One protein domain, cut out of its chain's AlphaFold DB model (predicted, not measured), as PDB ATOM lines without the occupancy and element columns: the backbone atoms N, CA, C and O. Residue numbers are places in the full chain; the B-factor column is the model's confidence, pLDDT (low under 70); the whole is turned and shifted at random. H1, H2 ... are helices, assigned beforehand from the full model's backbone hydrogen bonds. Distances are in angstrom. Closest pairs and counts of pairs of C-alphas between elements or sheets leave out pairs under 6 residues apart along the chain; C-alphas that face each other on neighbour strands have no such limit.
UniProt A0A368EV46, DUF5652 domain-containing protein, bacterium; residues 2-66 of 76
ATOM      1  N   GLU A   2     -41.686  20.581  15.943       82.56
ATOM      2  CA  GLU A   2     -42.725  21.327  16.687       82.56
ATOM      3  C   GLU A   2     -42.608  21.236  18.221       82.56
ATOM      4  O   GLU A   2     -42.786  22.230  18.917       82.56
ATOM      5  N   PHE A   3     -42.216  20.074  18.759       82.38
ATOM      6  CA  PHE A   3     -42.037  19.881  20.204       82.38
ATOM      7  C   PHE A   3     -41.006  20.841  20.823       82.38
ATOM      8  O   PHE A   3     -41.285  21.486  21.831       82.38
ATOM      9  N   ILE A   4     -39.834  20.986  20.194       86.25
ATOM     10  CA  ILE A   4     -38.753  21.853  20.692       86.25
ATOM     11  C   ILE A   4     -39.190  23.320  20.708       86.25
ATOM     12  O   ILE A   4     -38.853  24.058  21.631       86.25
ATOM     13  N   GLN A   5     -39.982  23.725  19.718       86.19
ATOM     14  CA  GLN A   5     -40.493  25.084  19.616       86.19
ATOM     15  C   GLN A   5     -41.545  25.371  20.696       86.19
ATOM     16  O   GLN A   5     -41.427  26.369  21.403       86.19
ATOM     17  N   SER A   6     -42.478  24.438  20.920       87.81
ATOM     18  CA  SER A   6     -43.486  24.551  21.986       87.81
ATOM     19  C   SER A   6     -42.868  24.616  23.390       87.81
ATOM     20  O   SER A   6     -43.310  25.382  24.245       87.81
ATOM     21  N   PHE A   7     -41.791  23.859  23.619       86.56
ATOM     22  CA  PHE A   7     -41.049  23.893  24.874       86.56
ATOM     23  C   PHE A   7     -40.283  25.211  25.053       86.56
ATOM     24  O   PHE A   7     -40.293  25.788  26.139       86.56
ATOM     25  N   GLY A   8     -39.662  25.718  23.983       86.00
ATOM     26  CA  GLY A   8     -38.994  27.019  23.991       86.00
ATOM     27  C   GLY A   8     -39.949  28.166  24.328       86.00
ATOM     28  O   GLY A   8     -39.645  28.986  25.193       86.00
ATOM     29  N   GLU A   9     -41.134  28.185  23.719       88.25
ATOM     30  CA  GLU A   9     -42.173  29.183  24.002       88.25
ATOM     31  C   GLU A   9     -42.680  29.095  25.450       88.25
ATOM     32  O   GLU A   9     -42.819  30.122  26.116       88.25
ATOM     33  N   TYR A  10     -42.867  27.882  25.984       88.31
ATOM     34  CA  TYR A  10     -43.260  27.674  27.382       88.31
ATOM     35  C   TYR A  10     -42.224  28.211  28.383       88.31
ATOM     36  O   TYR A  10     -42.596  28.811  29.397       88.31
ATOM     37  N   LEU A  11     -40.929  28.023  28.106       86.94
ATOM     38  CA  LEU A  11     -39.845  28.527  28.955       86.94
ATOM     39  C   LEU A  11     -39.731  30.054  28.913       86.94
ATOM     40  O   LEU A  11     -39.499  30.669  29.954       86.94
ATOM     41  N   ILE A  12     -39.931  30.671  27.745       87.75
ATOM     42  CA  ILE A  12     -39.932  32.136  27.599       87.75
ATOM     43  C   ILE A  12     -41.152  32.746  28.302       87.75
ATOM     44  O   ILE A  12     -41.028  33.766  28.980       87.75
ATOM     45  N   ALA A  13     -42.315  32.098  28.198       92.69
ATOM     46  CA  ALA A  13     -43.535  32.520  28.881       92.69
ATOM     47  C   ALA A  13     -43.449  32.389  30.414       92.69
ATOM     48  O   ALA A  13     -44.183  33.072  31.126       92.69
ATOM     49  N   ASN A  14     -42.543  31.551  30.933       91.75
ATOM     50  CA  ASN A  14     -42.363  31.310  32.366       91.75
ATOM     51  C   ASN A  14     -40.902  31.541  32.795       91.75
ATOM     52  O   ASN A  14     -40.156  30.577  33.003       91.75
ATOM     53  N   PRO A  15     -40.489  32.803  33.034       88.25
ATOM     54  CA  PRO A  15     -39.111  33.143  33.400       88.25
ATOM     55  C   PRO A  15     -38.587  32.385  34.630       88.25
ATOM     56  O   PRO A  15     -37.407  32.046  34.705       88.25
ATOM     57  N   ALA A  16     -39.468  32.059  35.580       91.75
ATOM     58  CA  ALA A  16     -39.121  31.266  36.757       91.75
ATOM     59  C   ALA A  16     -38.679  29.834  36.401       91.75
ATOM     60  O   ALA A  16     -37.724  29.324  36.984       91.75
ATOM     61  N   ALA A  17     -39.329  29.200  35.419       88.31
ATOM     62  CA  ALA A  17     -38.953  27.869  34.948       88.31
ATOM     63  C   ALA A  17     -37.581  27.898  34.259       88.31
ATOM     64  O   ALA A  17     -36.756  27.014  34.485       88.31
ATOM     65  N   MET A  18     -37.299  28.951  33.489       88.12
ATOM     66  CA  MET A  18     -35.997  29.146  32.848       88.12
ATOM     67  C   MET A  18     -34.863  29.285  33.876       88.12
ATOM     68  O   MET A  18     -33.816  28.644  33.739       88.12
ATOM     69  N   ILE A  19     -35.080  30.060  34.945       90.69
ATOM     70  CA  ILE A  19     -34.118  30.194  36.050       90.69
ATOM     71  C   ILE A  19     -33.936  28.853  36.769       90.69
ATOM     72  O   ILE A  19     -32.801  28.451  37.015       90.69
ATOM     73  N   ALA A  20     -35.019  28.128  37.060       90.38
ATOM     74  CA  ALA A  20     -34.945  26.829  37.728       90.38
ATOM     75  C   ALA A  20     -34.124  25.804  36.928       90.38
ATOM     76  O   ALA A  20     -33.260  25.137  37.496       90.38
ATOM     77  N   VAL A  21     -34.335  25.717  35.610       87.94
ATOM     78  CA  VAL A  21     -33.566  24.824  34.724       87.94
ATOM     79  C   VAL A  21     -32.096  25.246  34.645       87.94
ATOM     80  O   VAL A  21     -31.210  24.395  34.703       87.94
ATOM     81  N   SER A  22     -31.822  26.551  34.578       87.56
ATOM     82  CA  SER A  22     -30.450  27.079  34.540       87.56
ATOM     83  C   SER A  22     -29.695  26.802  35.844       87.56
ATOM     84  O   SER A  22     -28.553  26.347  35.822       87.56
ATOM     85  N   LEU A  23     -30.345  27.017  36.992       90.38
ATOM     86  CA  LEU A  23     -29.789  26.703  38.308       90.38
ATOM     87  C   LEU A  23     -29.565  25.204  38.475       90.38
ATOM     88  O   LEU A  23     -28.520  24.801  38.977       90.38
ATOM     89  N   TYR A  24     -30.510  24.380  38.019       87.81
ATOM     90  CA  TYR A  24     -30.361  22.929  38.010       87.81
ATOM     91  C   TYR A  24     -29.118  22.519  37.204       87.81
ATOM     92  O   TYR A  24     -28.233  21.855  37.743       87.81
ATOM     93  N   GLN A  25     -28.984  22.978  35.957       86.12
ATOM     94  CA  GLN A  25     -27.836  22.649  35.104       86.12
ATOM     95  C   GLN A  25     -26.505  23.143  35.697       86.12
ATOM     96  O   GLN A  25     -25.527  22.389  35.721       86.12
ATOM     97  N   GLY A  26     -26.472  24.366  36.234       83.44
ATOM     98  CA  GLY A  26     -25.287  24.945  36.868       83.44
ATOM     99  C   GLY A  26     -24.858  24.215  38.145       83.44
ATOM    100  O   GLY A  26     -23.673  23.919  38.309       83.44
ATOM    101  N   LEU A  27     -25.805  23.864  39.022       84.38
ATOM    102  CA  LEU A  27     -25.532  23.152  40.278       84.38
ATOM    103  C   LEU A  27     -24.927  21.770  40.027       84.38
ATOM    104  O   LEU A  27     -23.888  21.444  40.601       84.38
ATOM    105  N   TRP A  28     -25.534  20.973  39.142       78.44
ATOM    106  CA  TRP A  28     -25.022  19.635  38.826       78.44
ATOM    107  C   TRP A  28     -23.666  19.681  38.133       78.44
ATOM    108  O   TRP A  28     -22.801  18.855  38.419       78.44
ATOM    109  N   SER A  29     -23.451  20.677  37.278       80.06
ATOM    110  CA  SER A  29     -22.162  20.883  36.622       80.06
ATOM    111  C   SER A  29     -21.067  21.254  37.621       80.06
ATOM    112  O   SER A  29     -20.000  20.646  37.611       80.06
ATOM    113  N   MET A  30     -21.337  22.195  38.530       79.38
ATOM    114  CA  MET A  30     -20.382  22.614  39.560       79.38
ATOM    115  C   MET A  30     -20.044  21.470  40.522       79.38
ATOM    116  O   MET A  30     -18.867  21.230  40.800       79.38
ATOM    117  N   LEU A  31     -21.055  20.730  40.988       79.31
ATOM    118  CA  LEU A  31     -20.855  19.553  41.834       79.31
ATOM    119  C   LEU A  31     -20.054  18.478  41.097       79.31
ATOM    120  O   LEU A  31     -19.088  17.951  41.645       79.31
ATOM    121  N   GLY A  32     -20.399  18.191  39.842       79.75
ATOM    122  CA  GLY A  32     -19.698  17.207  39.025       79.75
ATOM    123  C   GLY A  32     -18.209  17.529  38.846       79.75
ATOM    124  O   GLY A  32     -17.368  16.646  39.020       79.75
ATOM    125  N   VAL A  33     -17.864  18.796  38.593       79.88
ATOM    126  CA  VAL A  33     -16.463  19.255  38.527       79.88
ATOM    127  C   VAL A  33     -15.774  19.153  39.891       79.88
ATOM    128  O   VAL A  33     -14.639  18.683  39.960       79.88
ATOM    129  N   TRP A  34     -16.442  19.554  40.976       72.69
ATOM    130  CA  TRP A  34     -15.889  19.510  42.335       72.69
ATOM    131  C   TRP A  34     -15.550  18.082  42.782       72.69
ATOM    132  O   TRP A  34     -14.441  17.828  43.256       72.69
ATOM    133  N   PHE A  35     -16.459  17.131  42.559       73.38
ATOM    134  CA  PHE A  35     -16.217  15.717  42.849       73.38
ATOM    135  C   PHE A  35     -15.149  15.111  41.932       73.38
ATOM    136  O   PHE A  35     -14.292  14.368  42.410       73.38
ATOM    137  N   ALA A  36     -15.148  15.449  40.637       76.19
ATOM    138  CA  ALA A  36     -14.139  14.949  39.704       76.19
ATOM    139  C   ALA A  36     -12.728  15.457  40.042       76.19
ATOM    140  O   ALA A  36     -11.769  14.687  39.993       76.19
ATOM    141  N   ALA A  37     -12.608  16.727  40.442       72.12
ATOM    142  CA  ALA A  37     -11.351  17.324  40.882       72.12
ATOM    143  C   ALA A  37     -10.862  16.735  42.213       72.12
ATOM    144  O   ALA A  37      -9.661  16.545  42.391       72.12
ATOM    145  N   ARG A  38     -11.770  16.426  43.152       72.75
ATOM    146  CA  ARG A  38     -11.399  15.893  44.472       72.75
ATOM    147  C   ARG A  38     -10.980  14.424  44.442       72.75
ATOM    148  O   ARG A  38     -10.153  14.036  45.260       72.75
ATOM    149  N   ASN A  39     -11.534  13.642  43.520       75.94
ATOM    150  CA  ASN A  39     -11.264  12.210  43.399       75.94
ATOM    151  C   ASN A  39     -10.206  11.867  42.336       75.94
ATOM    152  O   ASN A  39     -10.016  10.694  42.054       75.94
ATOM    153  N   ASP A  40      -9.526  12.844  41.722       69.81
ATOM    154  CA  ASP A  40      -8.577  12.601  40.618       69.81
ATOM    155  C   ASP A  40      -9.219  11.942  39.366       69.81
ATOM    156  O   ASP A  40      -8.531  11.399  38.495       69.81
ATOM    157  N   HIS A  41     -10.547  12.036  39.205       73.19
ATOM    158  CA  HIS A  41     -11.278  11.502  38.047       73.19
ATOM    159  C   HIS A  41     -11.133  12.436  36.832       73.19
ATOM    160  O   HIS A  41     -12.070  13.123  36.417       73.19
ATOM    161  N   LYS A  42      -9.940  12.446  36.229       67.00
ATOM    162  CA  LYS A  42      -9.554  13.358  35.132       67.00
ATOM    163  C   LYS A  42     -10.471  13.287  33.917       67.00
ATOM    164  O   LYS A  42     -10.786  14.316  33.332       67.00
ATOM    165  N   ILE A  43     -10.923  12.086  33.557       73.25
ATOM    166  CA  ILE A  43     -11.814  11.878  32.407       73.25
ATOM    167  C   ILE A  43     -13.150  12.595  32.643       73.25
ATOM    168  O   ILE A  43     -13.611  13.341  31.785       73.25
ATOM    169  N   TRP A  44     -13.730  12.450  33.836       70.31
ATOM    170  CA  TRP A  44     -14.993  13.100  34.197       70.31
ATOM    171  C   TRP A  44     -14.859  14.612  34.349       70.31
ATOM    172  O   TRP A  44     -15.755  15.343  33.935       70.31
ATOM    173  N   PHE A  45     -13.721  15.096  34.851       72.25
ATOM    174  CA  PHE A  45     -13.429  16.529  34.894       72.25
ATOM    175  C   PHE A  45     -13.446  17.144  33.485       72.25
ATOM    176  O   PHE A  45     -14.106  18.156  33.263       72.25
ATOM    177  N   VAL A  46     -12.783  16.497  32.516       70.25
ATOM    178  CA  VAL A  46     -12.728  16.962  31.118       70.25
ATOM    179  C   VAL A  46     -14.096  16.875  30.439       70.25
ATOM    180  O   VAL A  46     -14.480  17.815  29.752       70.25
ATOM    181  N   VAL A  47     -14.858  15.798  30.652       76.75
ATOM    182  CA  VAL A  47     -16.207  15.630  30.075       76.75
ATOM    183  C   VAL A  47     -17.168  16.719  30.564       76.75
ATOM    184  O   VAL A  47     -17.887  17.314  29.763       76.75
ATOM    185  N   ILE A  48     -17.153  17.031  31.862       75.94
ATOM    186  CA  ILE A  48     -18.052  18.037  32.447       75.94
ATOM    187  C   ILE A  48     -17.598  19.458  32.080       75.94
ATOM    188  O   ILE A  48     -18.439  20.321  31.818       75.94
ATOM    189  N   ALA A  49     -16.286  19.701  31.990       71.69
ATOM    190  CA  ALA A  49     -15.733  20.973  31.526       71.69
ATOM    191  C   ALA A  49     -16.047  21.237  30.044       71.69
ATOM    192  O   ALA A  49     -16.485  22.333  29.699       71.69
ATOM    193  N   LEU A  50     -15.905  20.222  29.181       70.38
ATOM    194  CA  LEU A  50     -16.262  20.297  27.760       70.38
ATOM    195  C   LEU A  50     -17.735  20.612  27.534       70.38
ATOM    196  O   LEU A  50     -18.077  21.330  26.600       70.38
ATOM    197  N   SER A  51     -18.600  20.071  28.387       72.50
ATOM    198  CA  SER A  51     -20.036  20.308  28.304       72.50
ATOM    199  C   SER A  51     -20.433  21.743  28.653       72.50
ATOM    200  O   SER A  51     -21.525  22.156  28.269       72.50
ATOM    201  N   ASN A  52     -19.615  22.479  29.413       64.69
ATOM    202  CA  ASN A  52     -20.028  23.755  29.996       64.69
ATOM    203  C   ASN A  52     -19.468  24.971  29.276       64.69
ATOM    204  O   ASN A  52     -20.150  25.985  29.167       64.69
ATOM    205  N   THR A  53     -18.239  24.908  28.793       61.38
ATOM    206  CA  THR A  53     -17.559  26.116  28.347       61.38
ATOM    207  C   THR A  53     -16.356  25.737  27.512       61.38
ATOM    208  O   THR A  53     -15.878  24.612  27.493       61.38
ATOM    209  N   MET A  54     -15.811  26.732  26.848       56.66
ATOM    210  CA  MET A  54     -14.562  26.780  26.106       56.66
ATOM    211  C   MET A  54     -13.290  26.320  26.875       56.66
ATOM    212  O   MET A  54     -12.182  26.620  26.442       56.66
ATOM    213  N   GLY A  55     -13.411  25.530  27.950       56.69
ATOM    214  CA  GLY A  55     -12.333  24.986  28.781       56.69
ATOM    215  C   GLY A  55     -11.351  24.063  28.058       56.69
ATOM    216  O   GLY A  55     -10.288  23.749  28.590       56.69
ATOM    217  N   ILE A  56     -11.647  23.652  26.820       63.84
ATOM    218  CA  ILE A  56     -10.712  22.867  26.003       63.84
ATOM    219  C   ILE A  56      -9.438  23.659  25.679       63.84
ATOM    220  O   ILE A  56      -8.343  23.097  25.677       63.84
ATOM    221  N   ILE A  57      -9.567  24.969  25.436       67.25
ATOM    222  CA  ILE A  57      -8.450  25.833  25.037       67.25
ATOM    223  C   ILE A  57      -7.471  26.010  26.199       67.25
ATOM    224  O   ILE A  57      -6.256  25.898  26.018       67.25
ATOM    225  N   GLU A  58      -7.991  26.213  27.408       66.94
ATOM    226  CA  GLU A  58      -7.176  26.394  28.609       66.94
ATOM    227  C   GLU A  58      -6.531  25.079  29.070       66.94
ATOM    228  O   GLU A  58      -5.368  25.088  29.484       66.94
ATOM    229  N   ILE A  59      -7.215  23.937  28.912       68.88
ATOM    230  CA  ILE A  59      -6.640  22.609  29.183       68.88
ATOM    231  C   ILE A  59      -5.479  22.312  28.232       68.88
ATOM    232  O   ILE A  59      -4.434  21.861  28.691       68.88
ATOM    233  N   ILE A  60      -5.605  22.595  26.930       68.06
ATOM    234  CA  ILE A  60      -4.518  22.373  25.956       68.06
ATOM    235  C   ILE A  60      -3.301  23.248  26.286       68.06
ATOM    236  O   ILE A  60      -2.160  22.783  26.205       68.06
ATOM    237  N   TYR A  61      -3.527  24.501  26.683       69.69
ATOM    238  CA  TYR A  61      -2.456  25.409  27.092       69.69
ATOM    239  C   TYR A  61      -1.752  24.931  28.370       69.69
ATOM    240  O   TYR A  61      -0.521  24.842  28.397       69.69
ATOM    241  N   LEU A  62      -2.509  24.557  29.404       62.72
ATOM    242  CA  LEU A  62      -1.959  24.008  30.644       62.72
ATOM    243  C   LEU A  62      -1.264  22.660  30.405       62.72
ATOM    244  O   LEU A  62      -0.186  22.443  30.950       62.72
ATOM    245  N   ALA A  63      -1.799  21.794  29.543       64.56
ATOM    246  CA  ALA A  63      -1.193  20.510  29.190       64.56
ATOM    247  C   ALA A  63       0.123  20.651  28.430       64.56
ATOM    248  O   ALA A  63       1.068  19.912  28.698       64.56
ATOM    249  N   LYS A  64       0.223  21.625  27.521       64.31
ATOM    250  CA  LYS A  64       1.489  21.919  26.839       64.31
ATOM    251  C   LYS A  64       2.521  22.575  27.750       64.31
ATOM    252  O   LYS A  64       3.714  22.375  27.535       64.31
ATOM    253  N   LYS A  65       2.090  23.401  28.705       57.16
ATOM    254  CA  LYS A  65       2.989  24.297  29.448       57.16
ATOM    255  C   LYS A  65       3.331  23.817  30.858       57.16
ATOM    256  O   LYS A  65       4.334  24.254  31.412       57.16
ATOM    257  N   THR A  66       2.539  22.921  31.439       48.88
ATOM    258  CA  THR A  66       2.747  22.399  32.794       48.88
ATOM    259  C   THR A  66       3.026  20.897  32.740       48.88
ATOM    260  O   THR A  66       2.354  20.145  32.039       48.88
TER     261      THR A  66
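Overview. This is residues 2 to 66 of the 76 residues of the protein "DUF5652 domain-containing protein" of bacterium (UniProt A0A368EV46). One long helix, H2, makes most of the length of an open rod; H1 turns off at a corner at its first end, and H3 folds back on residues 29 to 37 of H2 as a helical hairpin. After H3 the backbone turns once more, and H4 runs the opposite way to H3, its residues 60 to 65 sticking out. The printed part has 65 residues with four named helices, H1, H2, H3 and H4 in that order, and no named strand; the class is all helix. The whole is only just loose, close to extended, with a radius of gyration of the C-alphas of 16.1 A, and it spans 47 by 22 by 17 A.

Along the chain. Find C-alpha 2 at (-42.725, 21.327, 16.687); from there H1, residues 2 to 13, runs 16.6 A from first to last C-alpha. Next look at C-alpha 15 at (-39.111, 33.143, 33.400), where H2, residues 15 to 38, begins; it is the longest helix, 34.5 A from first to last C-alpha. H3, residues 42 to 52, is 15.6 A long from first to last C-alpha. H4, residues 55 to 65, is 15.4 A long and ends with C-alpha 65 at (2.989, 24.297, 29.448).

Arrangement. Start at Leu 11 and Met 18, whose C-alphas, 5.5 A apart, are the closest of H1 and H2. These two helices only just touch, with 3 pairs of C-alphas within 8 A, and only at the corner by their link; their lines stand at 80 degrees, about perpendicular. Further along, H2 touches H3 with residues 29 to 37 alone, and the closest C-alphas are those of Ala 36 and Phe 45, 5.1 A apart. H2 and H3 form a helical hairpin, at a shallow tilt of 21 degrees, opposite ways. Then compare Ala 49 with Gly 55: their C-alphas, 5.9 A apart, are the closest of H3 and H4. H3 and H4 only just touch, with 3 pairs of C-alphas within 8 A, and only at the corner by their link, at a steep tilt of 43 degrees, opposite ways. H1 is apart from H3 and H4, and H2 is apart from H4. In H1, H2, H3 and H4 every O i to N i+4 pair is within hydrogen-bond range.

Size, cuts and confidence. The C-alphas of Glu 2 and Thr 66, the two farthest apart, are 48.3 A apart. The printed part has no cut, and its three links are tight. Residues 2 to 7, 12 to 17 and 60 to 66 stand free. The mean pLDDT of the printed part is 77.0; look for values under 70 at residues 40, 42 and 52 to 66.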